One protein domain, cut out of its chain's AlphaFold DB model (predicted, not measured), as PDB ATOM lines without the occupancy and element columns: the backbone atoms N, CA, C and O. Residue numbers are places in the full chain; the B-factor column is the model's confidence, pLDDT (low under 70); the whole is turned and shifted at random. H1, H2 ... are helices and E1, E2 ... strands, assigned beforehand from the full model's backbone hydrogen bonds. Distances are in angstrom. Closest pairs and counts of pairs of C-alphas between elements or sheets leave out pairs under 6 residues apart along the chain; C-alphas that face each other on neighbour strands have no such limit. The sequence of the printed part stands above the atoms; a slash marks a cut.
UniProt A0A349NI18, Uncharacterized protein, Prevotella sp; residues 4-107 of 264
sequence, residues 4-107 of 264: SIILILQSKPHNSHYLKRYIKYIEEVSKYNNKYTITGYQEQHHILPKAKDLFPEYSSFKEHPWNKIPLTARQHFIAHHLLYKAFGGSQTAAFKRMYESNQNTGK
ATOM      1  N   SER A   4     -44.848  10.198  37.547       93.00
ATOM      2  CA  SER A   4     -45.615  10.516  38.753       93.00
ATOM      3  C   SER A   4     -44.865  10.154  40.042       93.00
ATOM      4  O   SER A   4     -44.824  10.955  40.969       93.00
ATOM      5  N   ILE A   5     -44.207   8.987  40.101       93.62
ATOM      6  CA  ILE A   5     -43.432   8.566  41.287       93.62
ATOM      7  C   ILE A   5     -42.201   9.460  41.478       93.62
ATOM      8  O   ILE A   5     -41.857   9.812  42.607       93.62
ATOM      9  N   ILE A   6     -41.545   9.855  40.383       94.94
ATOM     10  CA  ILE A   6     -40.379  10.745  40.430       94.94
ATOM     11  C   ILE A   6     -40.768  12.111  41.006       94.94
ATOM     12  O   ILE A   6     -40.060  12.629  41.869       94.94
ATOM     13  N   LEU A   7     -41.911  12.662  40.586       95.94
ATOM     14  CA  LEU A   7     -42.433  13.918  41.129       95.94
ATOM     15  C   LEU A   7     -42.741  13.805  42.630       95.94
ATOM     16  O   LEU A   7     -42.400  14.708  43.394       95.94
ATOM     17  N   ILE A   8     -43.299  12.674  43.078       96.06
ATOM     18  CA  ILE A   8     -43.536  12.420  44.508       96.06
ATOM     19  C   ILE A   8     -42.211  12.386  45.280       96.06
ATOM     20  O   ILE A   8     -42.087  13.065  46.296       96.06
ATOM     21  N   LEU A   9     -41.190  11.673  44.791       94.69
ATOM     22  CA  LEU A   9     -39.855  11.660  45.411       94.69
ATOM     23  C   LEU A   9     -39.261  13.068  45.547       94.69
ATOM     24  O   LEU A   9     -38.642  13.386  46.561       94.69
ATOM     25  N   GLN A  10     -39.449  13.899  44.523       96.50
ATOM     26  CA  GLN A  10     -38.924  15.262  44.472       96.50
ATOM     27  C   GLN A  10     -39.700  16.251  45.354       96.50
ATOM     28  O   GLN A  10     -39.182  17.330  45.630       96.50
ATOM     29  N   SER A  11     -40.897  15.887  45.828       96.19
ATOM     30  CA  SER A  11     -41.741  16.755  46.664       96.19
ATOM     31  C   SER A  11     -41.156  17.053  48.051       96.19
ATOM     32  O   SER A  11     -41.537  18.036  48.684       96.19
ATOM     33  N   LYS A  12     -40.229  16.220  48.542       95.56
ATOM     34  CA  LYS A  12     -39.560  16.410  49.839       95.56
ATOM     35  C   LYS A  12     -38.187  17.059  49.645       95.56
ATOM     36  O   LYS A  12     -37.552  16.804  48.621       95.56
ATOM     37  N   PRO A  13     -37.681  17.849  50.612       96.19
ATOM     38  CA  PRO A  13     -36.328  18.399  50.546       96.19
ATOM     39  C   PRO A  13     -35.284  17.296  50.338       96.19
ATOM     40  O   PRO A  13     -35.264  16.307  51.069       96.19
ATOM     41  N   HIS A  14     -34.431  17.450  49.325       97.50
ATOM     42  CA  HIS A  14     -33.499  16.402  48.923       97.50
ATOM     43  C   HIS A  14     -32.250  16.960  48.233       97.50
ATOM     44  O   HIS A  14     -32.247  18.054  47.675       97.50
ATOM     45  N   ASN A  15     -31.186  16.158  48.200       97.81
ATOM     46  CA  ASN A  15     -30.030  16.397  47.347       97.81
ATOM     47  C   ASN A  15     -30.289  15.843  45.937       97.81
ATOM     48  O   ASN A  15     -30.335  14.625  45.731       97.81
ATOM     49  N   SER A  16     -30.416  16.733  44.950       97.25
ATOM     50  CA  SER A  16     -30.788  16.362  43.579       97.25
ATOM     51  C   SER A  16     -29.790  15.417  42.903       97.25
ATOM     52  O   SER A  16     -30.204  14.568  42.117       97.25
ATOM     53  N   HIS A  17     -28.489  15.510  43.205       97.75
ATOM     54  CA  HIS A  17     -27.488  14.603  42.632       97.75
ATOM     55  C   HIS A  17     -27.711  13.161  43.108       97.75
ATOM     56  O   HIS A  17     -27.773  12.236  42.295       97.75
ATOM     57  N   TYR A  18     -27.870  12.959  44.417       98.25
ATOM     58  CA  TYR A  18     -28.061  11.619  44.972       98.25
ATOM     59  C   TYR A  18     -29.446  11.051  44.676       98.25
ATOM     60  O   TYR A  18     -29.542   9.859  44.389       98.25
ATOM     61  N   LEU A  19     -30.493  11.883  44.648       98.06
ATOM     62  CA  LEU A  19     -31.828  11.419  44.276       98.06
ATOM     63  C   LEU A  19     -31.872  10.928  42.821       98.06
ATOM     64  O   LEU A  19     -32.397   9.850  42.556       98.06
ATOM     65  N   LYS A  20     -31.245  11.652  41.882       97.69
ATOM     66  CA  LYS A  20     -31.123  11.200  40.483       97.69
ATOM     67  C   LYS A  20     -30.405   9.853  40.380       97.69
ATOM     68  O   LYS A  20     -30.838   8.975  39.638       97.69
ATOM     69  N   ARG A  21     -29.328   9.663  41.154       98.25
ATOM     70  CA  ARG A  21     -28.604   8.381  41.216       98.25
ATOM     71  C   ARG A  21     -29.464   7.265  41.797       98.25
ATOM     72  O   ARG A  21     -29.401   6.160  41.279       98.25
ATOM     73  N   TYR A  22     -30.257   7.550  42.828       98.31
ATOM     74  CA  TYR A  22     -31.198   6.595  43.410       98.31
ATOM     75  C   TYR A  22     -32.263   6.152  42.407       98.31
ATOM     76  O   TYR A  22     -32.444   4.955  42.212       98.31
ATOM     77  N   ILE A  23     -32.907   7.097  41.716       97.62
ATOM     78  CA  ILE A  23     -33.932   6.791  40.707       97.62
ATOM     79  C   ILE A  23     -33.337   5.906  39.611       97.62
ATOM     80  O   ILE A  23     -33.839   4.808  39.379       97.62
ATOM     81  N   LYS A  24     -32.209   6.328  39.022       97.69
ATOM     82  CA  LYS A  24     -31.506   5.540  38.001       97.69
ATOM     83  C   LYS A  24     -31.137   4.149  38.523       97.69
ATOM     84  O   LYS A  24     -31.292   3.163  37.815       97.69
ATOM     85  N   TYR A  25     -30.659   4.061  39.762       98.06
ATOM     86  CA  TYR A  25     -30.294   2.794  40.383       98.06
ATOM     87  C   TYR A  25     -31.487   1.836  40.495       98.06
ATOM     88  O   TYR A  25     -31.377   0.687  40.077       98.06
ATOM     89  N   ILE A  26     -32.629   2.307  41.001       97.50
ATOM     90  CA  ILE A  26     -33.846   1.493  41.128       97.50
ATOM     91  C   ILE A  26     -34.360   1.044  39.758       97.50
ATOM     92  O   ILE A  26     -34.776  -0.103  39.612       97.50
ATOM     93  N   GLU A  27     -34.306   1.905  38.743       96.00
ATOM     94  CA  GLU A  27     -34.718   1.547  37.383       96.00
ATOM     95  C   GLU A  27     -33.846   0.449  36.774       96.00
ATOM     96  O   GLU A  27     -34.373  -0.526  36.240       96.00
ATOM     97  N   GLU A  28     -32.526   0.580  36.880       95.50
ATOM     98  CA  GLU A  28     -31.589  -0.412  36.348       95.50
ATOM     99  C   GLU A  28     -31.679  -1.740  37.104       95.50
ATOM    100  O   GLU A  28     -31.696  -2.805  36.487       95.50
ATOM    101  N   VAL A  29     -31.822  -1.693  38.431       94.56
ATOM    102  CA  VAL A  29     -32.025  -2.900  39.239       94.56
ATOM    103  C   VAL A  29     -33.363  -3.559  38.920       94.56
ATOM    104  O   VAL A  29     -33.414  -4.773  38.781       94.56
ATOM    105  N   SER A  30     -34.435  -2.791  38.721       92.88
ATOM    106  CA  SER A  30     -35.730  -3.348  38.320       92.88
ATOM    107  C   SER A  30     -35.644  -4.065  36.968       92.88
ATOM    108  O   SER A  30     -36.115  -5.194  36.853       92.88
ATOM    109  N   LYS A  31     -34.983  -3.467  35.966       93.06
ATOM    110  CA  LYS A  31     -34.751  -4.117  34.663       93.06
ATOM    111  C   LYS A  31     -33.925  -5.394  34.808       93.06
ATOM    112  O   LYS A  31     -34.277  -6.417  34.230       93.06
ATOM    113  N   TYR A  32     -32.841  -5.338  35.582       92.12
ATOM    114  CA  TYR A  32     -31.964  -6.481  35.814       92.12
ATOM    115  C   TYR A  32     -32.703  -7.629  36.513       92.12
ATOM    116  O   TYR A  32     -32.675  -8.755  36.027       92.12
ATOM    117  N   ASN A  33     -33.410  -7.338  37.606       89.88
ATOM    118  CA  ASN A  33     -34.129  -8.328  38.410       89.88
ATOM    119  C   ASN A  33     -35.322  -8.942  37.650       89.88
ATOM    120  O   ASN A  33     -35.690 -10.078  37.920       89.88
ATOM    121  N   ASN A  34     -35.914  -8.215  36.695       87.62
ATOM    122  CA  ASN A  34     -36.951  -8.755  35.810       87.62
ATOM    123  C   ASN A  34     -36.368  -9.623  34.685       87.62
ATOM    124  O   ASN A  34     -37.018 -10.561  34.235       87.62
ATOM    125  N   LYS A  35     -35.160  -9.300  34.204       90.25
ATOM    126  CA  LYS A  35     -34.480 -10.056  33.143       90.25
ATOM    127  C   LYS A  35     -33.859 -11.354  33.662       90.25
ATOM    128  O   LYS A  35     -33.815 -12.340  32.933       90.25
ATOM    129  N   TYR A  36     -33.351 -11.341  34.889       86.81
ATOM    130  CA  TYR A  36     -32.658 -12.466  35.500       86.81
ATOM    131  C   TYR A  36     -33.391 -12.915  36.757       86.81
ATOM    132  O   TYR A  36     -33.571 -12.125  37.682       86.81
ATOM    133  N   THR A  37     -33.750 -14.199  36.828       81.44
ATOM    134  CA  THR A  37     -34.308 -14.789  38.048       81.44
ATOM    135  C   THR A  37     -33.268 -14.726  39.160       81.44
ATOM    136  O   THR A  37     -32.282 -15.462  39.154       81.44
ATOM    137  N   ILE A  38     -33.478 -13.833  40.123       81.31
ATOM    138  CA  ILE A  38     -32.618 -13.739  41.299       81.31
ATOM    139  C   ILE A  38     -32.966 -14.879  42.243       81.31
ATOM    140  O   ILE A  38     -34.046 -14.899  42.830       81.31
ATOM    141  N   THR A  39     -32.030 -15.804  42.414       82.56
ATOM    142  CA  THR A  39     -32.119 -16.884  43.394       82.56
ATOM    143  C   THR A  39     -31.550 -16.433  44.745       82.56
ATOM    144  O   THR A  39     -30.607 -15.643  44.810       82.56
ATOM    145  N   GLY A  40     -32.133 -16.922  45.843       87.75
ATOM    146  CA  GLY A  40     -31.655 -16.664  47.207       87.75
ATOM    147  C   GLY A  40     -32.424 -15.585  47.979       87.75
ATOM    148  O   GLY A  40     -33.564 -15.254  47.660       87.75
ATOM    149  N   TYR A  41     -31.800 -15.079  49.049       90.75
ATOM    150  CA  TYR A  41     -32.414 -14.142  49.994       90.75
ATOM    151  C   TYR A  41     -32.647 -12.757  49.371       90.75
ATOM    152  O   TYR A  41     -31.738 -12.149  48.796       90.75
ATOM    153  N   GLN A  42     -33.872 -12.254  49.535       93.00
ATOM    154  CA  GLN A  42     -34.319 -10.961  49.034       93.00
ATOM    155  C   GLN A  42     -35.021 -10.168  50.132       93.00
ATOM    156  O   GLN A  42     -35.740 -10.716  50.969       93.00
ATOM    157  N   GLU A  43     -34.871  -8.855  50.065       93.06
ATOM    158  CA  GLU A  43     -35.448  -7.893  50.985       93.06
ATOM    159  C   GLU A  43     -36.451  -7.020  50.234       93.06
ATOM    160  O   GLU A  43     -36.212  -6.574  49.108       93.06
ATOM    161  N   GLN A  44     -37.615  -6.801  50.844       94.62
ATOM    162  CA  GLN A  44     -38.660  -5.967  50.259       94.62
ATOM    163  C   GLN A  44     -38.335  -4.502  50.550       94.62
ATOM    164  O   GLN A  44     -38.501  -4.032  51.678       94.62
ATOM    165  N   HIS A  45     -37.862  -3.785  49.531       96.06
ATOM    166  CA  HIS A  45     -37.464  -2.385  49.647       96.06
ATOM    167  C   HIS A  45     -38.606  -1.443  49.258       96.06
ATOM    168  O   HIS A  45     -39.287  -1.656  48.252       96.06
ATOM    169  N   HIS A  46     -38.791  -0.380  50.044       97.38
ATOM    170  CA  HIS A  46     -39.727   0.707  49.747       97.38
ATOM    171  C   HIS A  46     -39.069   1.735  48.817       97.38
ATOM    172  O   HIS A  46     -38.098   2.382  49.212       97.38
ATOM    173  N   ILE A  47     -39.607   1.936  47.609       97.19
ATOM    174  CA  ILE A  47     -39.081   2.935  46.658       97.19
ATOM    175  C   ILE A  47     -39.191   4.351  47.249       97.19
ATOM    176  O   ILE A  47     -38.217   5.106  47.233       97.19
ATOM    177  N   LEU A  48     -40.357   4.675  47.806       97.06
ATOM    178  CA  LEU A  48     -40.663   5.829  48.644       97.06
ATOM    179  C   LEU A  48     -40.539   5.413  50.114       97.06
ATOM    180  O   LEU A  48     -41.355   4.609  50.579       97.06
ATOM    181  N   PRO A  49     -39.553   5.929  50.869       96.38
ATOM    182  CA  PRO A  49     -39.339   5.486  52.240       96.38
ATOM    183  C   PRO A  49     -40.538   5.758  53.156       96.38
ATOM    184  O   PRO A  49     -40.965   6.900  53.317       96.38
ATOM    185  N   LYS A  50     -40.999   4.714  53.855       95.38
ATOM    186  CA  LYS A  50     -42.154   4.733  54.778       95.38
ATOM    187  C   LYS A  50     -41.978   5.552  56.066       95.38
ATOM    188  O   LYS A  50     -42.770   5.424  56.999       95.38
ATOM    189  N   ALA A  51     -40.870   6.269  56.203       94.38
ATOM    190  CA  ALA A  51     -40.551   6.970  57.436       94.38
ATOM    191  C   ALA A  51     -41.472   8.178  57.639       94.38
ATOM    192  O   ALA A  51     -41.911   8.790  56.671       94.38
ATOM    193  N   LYS A  52     -41.739   8.531  58.905       91.94
ATOM    194  CA  LYS A  52     -42.691   9.592  59.278       91.94
ATOM    195  C   LYS A  52     -42.339  10.963  58.692       91.94
ATOM    196  O   LYS A  52     -43.232  11.751  58.419       91.94
ATOM    197  N   ASP A  53     -41.050  11.238  58.521       93.38
ATOM    198  CA  ASP A  53     -40.499  12.478  57.966       93.38
ATOM    199  C   ASP A  53     -40.477  12.514  56.426       93.38
ATOM    200  O   ASP A  53     -40.144  13.545  55.846       93.38
ATOM    201  N   LEU A  54     -40.841  11.418  55.752       95.12
ATOM    202  CA  LEU A  54     -40.855  11.315  54.295       95.12
ATOM    203  C   LEU A  54     -42.255  10.978  53.788       95.12
ATOM    204  O   LEU A  54     -43.061  11.897  53.630       95.12
ATOM    205  N   PHE A  55     -42.526   9.696  53.537       96.69
ATOM    206  CA  PHE A  55     -43.727   9.230  52.848       96.69
ATOM    207  C   PHE A  55     -44.461   8.134  53.640       96.69
ATOM    208  O   PHE A  55     -44.559   6.987  53.181       96.69
ATOM    209  N   PRO A  56     -44.937   8.426  54.864       96.25
ATOM    210  CA  PRO A  56     -45.673   7.449  55.668       96.25
ATOM    211  C   PRO A  56     -46.958   6.954  54.984       96.25
ATOM    212  O   PRO A  56     -47.357   5.807  55.204       96.25
ATOM    213  N   GLU A  57     -47.570   7.777  54.130       96.25
ATOM    214  CA  GLU A  57     -48.778   7.459  53.370       96.25
ATOM    215  C   GLU A  57     -48.586   6.264  52.424       96.25
ATOM    216  O   GLU A  57     -49.485   5.446  52.289       96.25
ATOM    217  N   TYR A  58     -47.385   6.068  51.865       95.88
ATOM    218  CA  TYR A  58     -47.100   4.954  50.950       95.88
ATOM    219  C   TYR A  58     -46.477   3.733  51.649       95.88
ATOM    220  O   TYR A  58     -45.795   2.918  51.022       95.88
ATOM    221  N   SER A  59     -46.664   3.598  52.965       95.12
ATOM    222  CA  SER A  59     -46.017   2.549  53.768       95.12
ATOM    223  C   SER A  59     -46.565   1.137  53.523       95.12
ATOM    224  O   SER A  59     -45.812   0.161  53.631       95.12
ATOM    225  N   SER A  60     -47.853   1.022  53.184       95.81
ATOM    226  CA  SER A  60     -48.554  -0.248  52.982       95.81
ATOM    227  C   SER A  60     -48.308  -0.815  51.585       95.81
ATOM    228  O   SER A  60     -48.732  -0.250  50.581       95.81
ATOM    229  N   PHE A  61     -47.694  -1.997  51.508       95.75
ATOM    230  CA  PHE A  61     -47.538  -2.718  50.239       95.75
ATOM    231  C   PHE A  61     -48.838  -3.330  49.709       95.75
ATOM    232  O   PHE A  61     -48.871  -3.750  48.555       95.75
ATOM    233  N   LYS A  62     -49.886  -3.408  50.536       95.38
ATOM    234  CA  LYS A  62     -51.209  -3.874  50.103       95.38
ATOM    235  C   LYS A  62     -51.916  -2.794  49.285       95.38
ATOM    236  O   LYS A  62     -52.490  -3.098  48.249       95.38
ATOM    237  N   GLU A  63     -51.831  -1.546  49.740       95.69
ATOM    238  CA  GLU A  63     -52.441  -0.382  49.079       95.69
ATOM    239  C   GLU A  63     -51.555   0.168  47.957       95.69
ATOM    240  O   GLU A  63     -52.048   0.617  46.923       95.69
ATOM    241  N   HIS A  64     -50.233   0.064  48.118       95.62
ATOM    242  CA  HIS A  64     -49.257   0.548  47.147       95.62
ATOM    243  C   HIS A  64     -48.254  -0.544  46.742       95.62
ATOM    244  O   HIS A  64     -47.062  -0.433  47.044       95.62
ATOM    245  N   PRO A  65     -48.689  -1.596  46.016       95.44
ATOM    246  CA  PRO A  65     -47.792  -2.662  45.564       95.44
ATOM    247  C   PRO A  65     -46.636  -2.150  44.698       95.44
ATOM    248  O   PRO A  65     -45.537  -2.693  44.755       95.44
ATOM    249  N   TRP A  66     -46.864  -1.070  43.942       94.62
ATOM    250  CA  TRP A  66     -45.855  -0.405  43.112       94.62
ATOM    251  C   TRP A  66     -44.703   0.204  43.920       94.62
ATOM    252  O   TRP A  66     -43.631   0.431  43.366       94.62
ATOM    253  N   ASN A  67     -44.900   0.467  45.218       96.94
ATOM    254  CA  ASN A  67     -43.862   1.012  46.089       96.94
ATOM    255  C   ASN A  67     -42.888  -0.069  46.593       96.94
ATOM    256  O   ASN A  67     -41.969   0.226  47.355       96.94
ATOM    257  N   LYS A  68     -43.089  -1.328  46.192       95.56
ATOM    258  CA  LYS A  68     -42.293  -2.481  46.603       95.56
ATOM    259  C   LYS A  68     -41.371  -2.925  45.475       95.56
ATOM    260  O   LYS A  68     -41.831  -3.181  44.365       95.56
ATOM    261  N   ILE A  69     -40.089  -3.104  45.779       94.62
ATOM    262  CA  ILE A  69     -39.133  -3.748  44.875       94.62
ATOM    263  C   ILE A  69     -38.315  -4.802  45.640       94.62
ATOM    264  O   ILE A  69     -37.730  -4.471  46.674       94.62
ATOM    265  N   PRO A  70     -38.272  -6.067  45.181       94.50
ATOM    266  CA  PRO A  70     -37.420  -7.083  45.789       94.50
ATOM    267  C   PRO A  70     -35.958  -6.825  45.410       94.50
ATOM    268  O   PRO A  70     -35.613  -6.775  44.228       94.50
ATOM    269  N   LEU A  71     -35.102  -6.658  46.418       94.88
ATOM    270  CA  LEU A  71     -33.673  -6.389  46.269       94.88
ATOM    271  C   LEU A  71     -32.844  -7.477  46.960       94.88
ATOM    272  O   LEU A  71     -33.229  -7.982  48.007       94.88
ATOM    273  N   THR A  72     -31.671  -7.814  46.427       93.06
ATOM    274  CA  THR A  72     -30.675  -8.582  47.202       93.06
ATOM    275  C   THR A  72     -30.134  -7.736  48.357       93.06
ATOM    276  O   THR A  72     -30.153  -6.507  48.275       93.06
ATOM    277  N   ALA A  73     -29.546  -8.357  49.383       91.12
ATOM    278  CA  ALA A  73     -28.969  -7.628  50.522       91.12
ATOM    279  C   ALA A  73     -27.967  -6.529  50.102       91.12
ATOM    280  O   ALA A  73     -27.966  -5.415  50.628       91.12
ATOM    281  N   ARG A  74     -27.135  -6.798  49.081       90.06
ATOM    282  CA  ARG A  74     -26.214  -5.791  48.525       90.06
ATOM    283  C   ARG A  74     -26.967  -4.656  47.833       90.06
ATOM    284  O   ARG A  74     -26.576  -3.497  47.971       90.06
ATOM    285  N   GLN A  75     -28.010  -4.977  47.070       94.44
ATOM    286  CA  GLN A  75     -28.797  -3.959  46.383       94.44
ATOM    287  C   GLN A  75     -29.554  -3.068  47.374       94.44
ATOM    288  O   GLN A  75     -29.548  -1.843  47.241       94.44
ATOM    289  N   HIS A  76     -30.133  -3.673  48.411       95.00
ATOM    290  CA  HIS A  76     -30.832  -2.972  49.481       95.00
ATOM    291  C   HIS A  76     -29.887  -2.034  50.247       95.00
ATOM    292  O   HIS A  76     -30.208  -0.861  50.455       95.00
ATOM    293  N   PHE A  77     -28.668  -2.487  50.560       94.00
ATOM    294  CA  PHE A  77     -27.640  -1.649  51.184       94.00
ATOM    295  C   PHE A  77     -27.291  -0.411  50.339       94.00
ATOM    296  O   PHE A  77     -27.226   0.706  50.858       94.00
ATOM    297  N   ILE A  78     -27.103  -0.581  49.024       94.88
ATOM    298  CA  ILE A  78     -26.806   0.533  48.106       94.88
ATOM    299  C   ILE A  78     -27.996   1.498  48.020       94.88
ATOM    300  O   ILE A  78     -27.796   2.715  48.056       94.88
ATOM    301  N   ALA A  79     -29.224   0.977  47.949       97.31
ATOM    302  CA  ALA A  79     -30.438   1.788  47.932       97.31
ATOM    303  C   ALA A  79     -30.538   2.675  49.185       97.31
ATOM    304  O   ALA A  79     -30.700   3.890  49.061       97.31
ATOM    305  N   HIS A  80     -30.345   2.111  50.383       96.31
ATOM    306  CA  HIS A  80     -30.351   2.893  51.622       96.31
ATOM    307  C   HIS A  80     -29.183   3.873  51.731       96.31
ATOM    308  O   HIS A  80     -29.379   4.974  52.243       96.31
ATOM    309  N   HIS A  81     -28.000   3.538  51.210       95.25
ATOM    310  CA  HIS A  81     -26.888   4.488  51.144       95.25
ATOM    311  C   HIS A  81     -27.259   5.713  50.292       95.25
ATOM    312  O   HIS A  81     -27.050   6.853  50.714       95.25
ATOM    313  N   LEU A  82     -27.851   5.502  49.112       97.69
ATOM    314  CA  LEU A  82     -28.283   6.591  48.234       97.69
ATOM    315  C   LEU A  82     -29.407   7.422  48.867       97.69
ATOM    316  O   LEU A  82     -29.338   8.648  48.824       97.69
ATOM    317  N   LEU A  83     -30.387   6.780  49.510       97.88
ATOM    318  CA  LEU A  83     -31.465   7.464  50.231       97.88
ATOM    319  C   LEU A  83     -30.949   8.293  51.410       97.88
ATOM    320  O   LEU A  83     -31.363   9.438  51.570       97.88
ATOM    321  N   TYR A  84     -30.003   7.770  52.193       96.75
ATOM    322  CA  TYR A  84     -29.317   8.529  53.243       96.75
ATOM    323  C   TYR A  84     -28.638   9.780  52.672       96.75
ATOM    324  O   TYR A  84     -28.783  10.873  53.218       96.75
ATOM    325  N   LYS A  85     -27.924   9.648  51.549       96.69
ATOM    326  CA  LYS A  85     -27.251  10.784  50.905       96.69
ATOM    327  C   LYS A  85     -28.232  11.774  50.267       96.69
ATOM    328  O   LYS A  85     -27.900  12.955  50.180       96.69
ATOM    329  N   ALA A  86     -29.402  11.308  49.831       97.56
ATOM    330  CA  ALA A  86     -30.442  12.128  49.221       97.56
ATOM    331  C   ALA A  86     -31.269  12.901  50.257       97.56
ATOM    332  O   ALA A  86     -31.419  14.109  50.108       97.56
ATOM    333  N   PHE A  87     -31.775  12.235  51.296       96.94
ATOM    334  CA  PHE A  87     -32.751  12.806  52.231       96.94
ATOM    335  C   PHE A  87     -32.193  13.069  53.635       96.94
ATOM    336  O   PHE A  87     -32.658  13.971  54.322       96.94
ATOM    337  N   GLY A  88     -31.190  12.310  54.087       95.50
ATOM    338  CA  GLY A  88     -30.743  12.371  55.481       95.50
ATOM    339  C   GLY A  88     -31.841  11.919  56.450       95.50
ATOM    340  O   GLY A  88     -32.500  10.909  56.202       95.50
ATOM    341  N   GLY A  89     -32.003  12.626  57.574       94.69
ATOM    342  CA  GLY A  89     -33.092  12.385  58.530       94.69
ATOM    343  C   GLY A  89     -33.198  10.922  58.958       94.69
ATOM    344  O   GLY A  89     -32.189  10.279  59.271       94.69
ATOM    345  N   SER A  90     -34.405  10.365  58.892       95.94
ATOM    346  CA  SER A  90     -34.660   8.963  59.225       95.94
ATOM    347  C   SER A  90     -33.905   7.959  58.346       95.94
ATOM    348  O   SER A  90     -33.588   6.859  58.808       95.94
ATOM    349  N   GLN A  91     -33.541   8.328  57.112       97.12
ATOM    350  CA  GLN A  91     -32.741   7.475  56.224       97.12
ATOM    351  C   GLN A  91     -31.308   7.322  56.734       97.12
ATOM    352  O   GLN A  91     -30.701   6.269  56.545       97.12
ATOM    353  N   THR A  92     -30.795   8.318  57.462       96.69
ATOM    354  CA  THR A  92     -29.526   8.214  58.197       96.69
ATOM    355  C   THR A  92     -29.585   7.097  59.234       96.69
ATOM    356  O   THR A  92     -28.676   6.271  59.311       96.69
ATOM    357  N   ALA A  93     -30.673   7.030  60.006       95.38
ATOM    358  CA  ALA A  93     -30.868   5.985  61.005       95.38
ATOM    359  C   ALA A  93     -31.039   4.600  60.364       95.38
ATOM    360  O   ALA A  93     -30.445   3.634  60.843       95.38
ATOM    361  N   ALA A  94     -31.795   4.506  59.265       94.62
ATOM    362  CA  ALA A  94     -31.965   3.258  58.520       94.62
ATOM    363  C   ALA A  94     -30.623   2.726  57.989       94.62
ATOM    364  O   ALA A  94     -30.263   1.581  58.264       94.62
ATOM    365  N   PHE A  95     -29.840   3.574  57.315       95.19
ATOM    366  CA  PHE A  95     -28.540   3.184  56.769       95.19
ATOM    367  C   PHE A  95     -27.528   2.816  57.864       95.19
ATOM    368  O   PHE A  95     -26.855   1.792  57.755       95.19
ATOM    369  N   LYS A  96     -27.462   3.591  58.960       93.62
ATOM    370  CA  LYS A  96     -26.581   3.282  60.099       93.62
ATOM    371  C   LYS A  96     -26.890   1.914  60.705       93.62
ATOM    372  O   LYS A  96     -25.965   1.152  60.964       93.62
ATOM    373  N   ARG A  97     -28.174   1.585  60.890       91.81
ATOM    374  CA  ARG A  97     -28.581   0.272  61.410       91.81
ATOM    375  C   ARG A  97     -28.148  -0.865  60.492       91.81
ATOM    376  O   ARG A  97     -27.621  -1.849  60.996       91.81
ATOM    377  N   MET A  98     -28.331  -0.721  59.177       90.62
ATOM    378  CA  MET A  98     -27.876  -1.734  58.218       90.62
ATOM    379  C   MET A  98     -26.365  -1.945  58.298       90.62
ATOM    380  O   MET A  98     -25.917  -3.084  58.391       90.62
ATOM    381  N   TYR A  99     -25.600  -0.851  58.323       88.88
ATOM    382  CA  TYR A  99     -24.144  -0.894  58.420       88.88
ATOM    383  C   TYR A  99     -23.661  -1.576  59.709       88.88
ATOM    384  O   TYR A  99     -22.820  -2.464  59.654       88.88
ATOM    385  N   GLU A 100     -24.221  -1.218  60.868       87.00
ATOM    386  CA  GLU A 100     -23.811  -1.803  62.154       87.00
ATOM    387  C   GLU A 100     -24.239  -3.267  62.310       87.00
ATOM    388  O   GLU A 100     -23.548  -4.044  62.964       87.00
ATOM    389  N   SER A 101     -25.366  -3.658  61.707       80.94
ATOM    390  CA  SER A 101     -25.868  -5.035  61.774       80.94
ATOM    391  C   SER A 101     -25.106  -6.019  60.887       80.94
ATOM    392  O   SER A 101     -25.174  -7.224  61.113       80.94
ATOM    393  N   ASN A 102     -24.387  -5.528  59.875       71.62
ATOM    394  CA  ASN A 102     -23.764  -6.375  58.873       71.62
ATOM    395  C   ASN A 102     -22.237  -6.306  58.976       71.62
ATOM    396  O   ASN A 102     -21.593  -5.478  58.327       71.62
ATOM    397  N   GLN A 103     -21.662  -7.230  59.755       60.03
ATOM    398  CA  GLN A 103     -20.212  -7.328  59.978       60.03
ATOM    399  C   GLN A 103     -19.395  -7.526  58.683       60.03
ATOM    400  O   GLN A 103     -18.199  -7.246  58.680       60.03
ATOM    401  N   ASN A 104     -20.037  -7.955  57.587       62.06
ATOM    402  CA  ASN A 104     -19.421  -8.201  56.277       62.06
ATOM    403  C   ASN A 104     -19.767  -7.149  55.207       62.06
ATOM    404  O   ASN A 104     -19.353  -7.292  54.054       62.06
ATOM    405  N   THR A 105     -20.505  -6.082  55.536       60.81
ATOM    406  CA  THR A 105     -20.661  -4.962  54.592       60.81
ATOM    407  C   THR A 105     -19.362  -4.175  54.494       60.81
ATOM    408  O   THR A 105     -18.706  -3.913  55.499       60.81
ATOM    409  N   GLY A 106     -18.959  -3.836  53.264       62.91
ATOM    410  CA  GLY A 106     -17.699  -3.145  52.989       62.91
ATOM    411  C   GLY A 106     -17.473  -1.959  53.929       62.91
ATOM    412  O   GLY A 106     -18.389  -1.179  54.196       62.91
ATOM    413  N   LYS A 107     -16.245  -1.837  54.442       73.69
ATOM    414  CA  LYS A 107     -15.882  -0.797  55.408       73.69
ATOM    415  C   LYS A 107     -16.120   0.584  54.794       73.69
ATOM    416  O   LYS A 107     -15.591   0.887  53.724       73.69
TER     417      LYS A 107
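Overview. This is residues 4 to 107 of the 264 residues of an uncharacterized protein of Prevotella sp (UniProt A0A349NI18). An antiparallel hairpin of strands, E1 and E2, packs on H2 and H3 in a side-by-side row of three helices, H2, H3, H4. Short H1 is near H2. The printed part, 104 residues with named elements in the order H1 H2 E1 E2 H3 H4, is mostly helix and compact: radius of gyration of the C-alphas 13.4 A, spans 35 by 30 by 26 A.

Arrangement. Look first at E1, residues 42 to 46, and E2, residues 68 to 72: N 43 and O 71 are within hydrogen-bond range, 2.8 A. H2, residues 16 to 35, touches H3, residues 73 to 87, closest at C-alphas 18 and 86, 4.9 A. H3 and H4, residues 89 to 101, form a helical hairpin, closest at C-alphas 84 and 91, 4.7 A. H1, residues 4 to 10, is apart from H3. O i to N i+4 pairs are within range throughout H1, H2 and H3, and 8 of 9 in H4.

Along the chain. Find C-alpha 16 at (-30.788, 16.362, 43.579); H2 runs 28.6 A from there. H4 ends at (-25.868, -5.035, 61.774).

Size, cuts and confidence. The E1 to E2 link is long; residues 103 to 106 have pLDDT under 70.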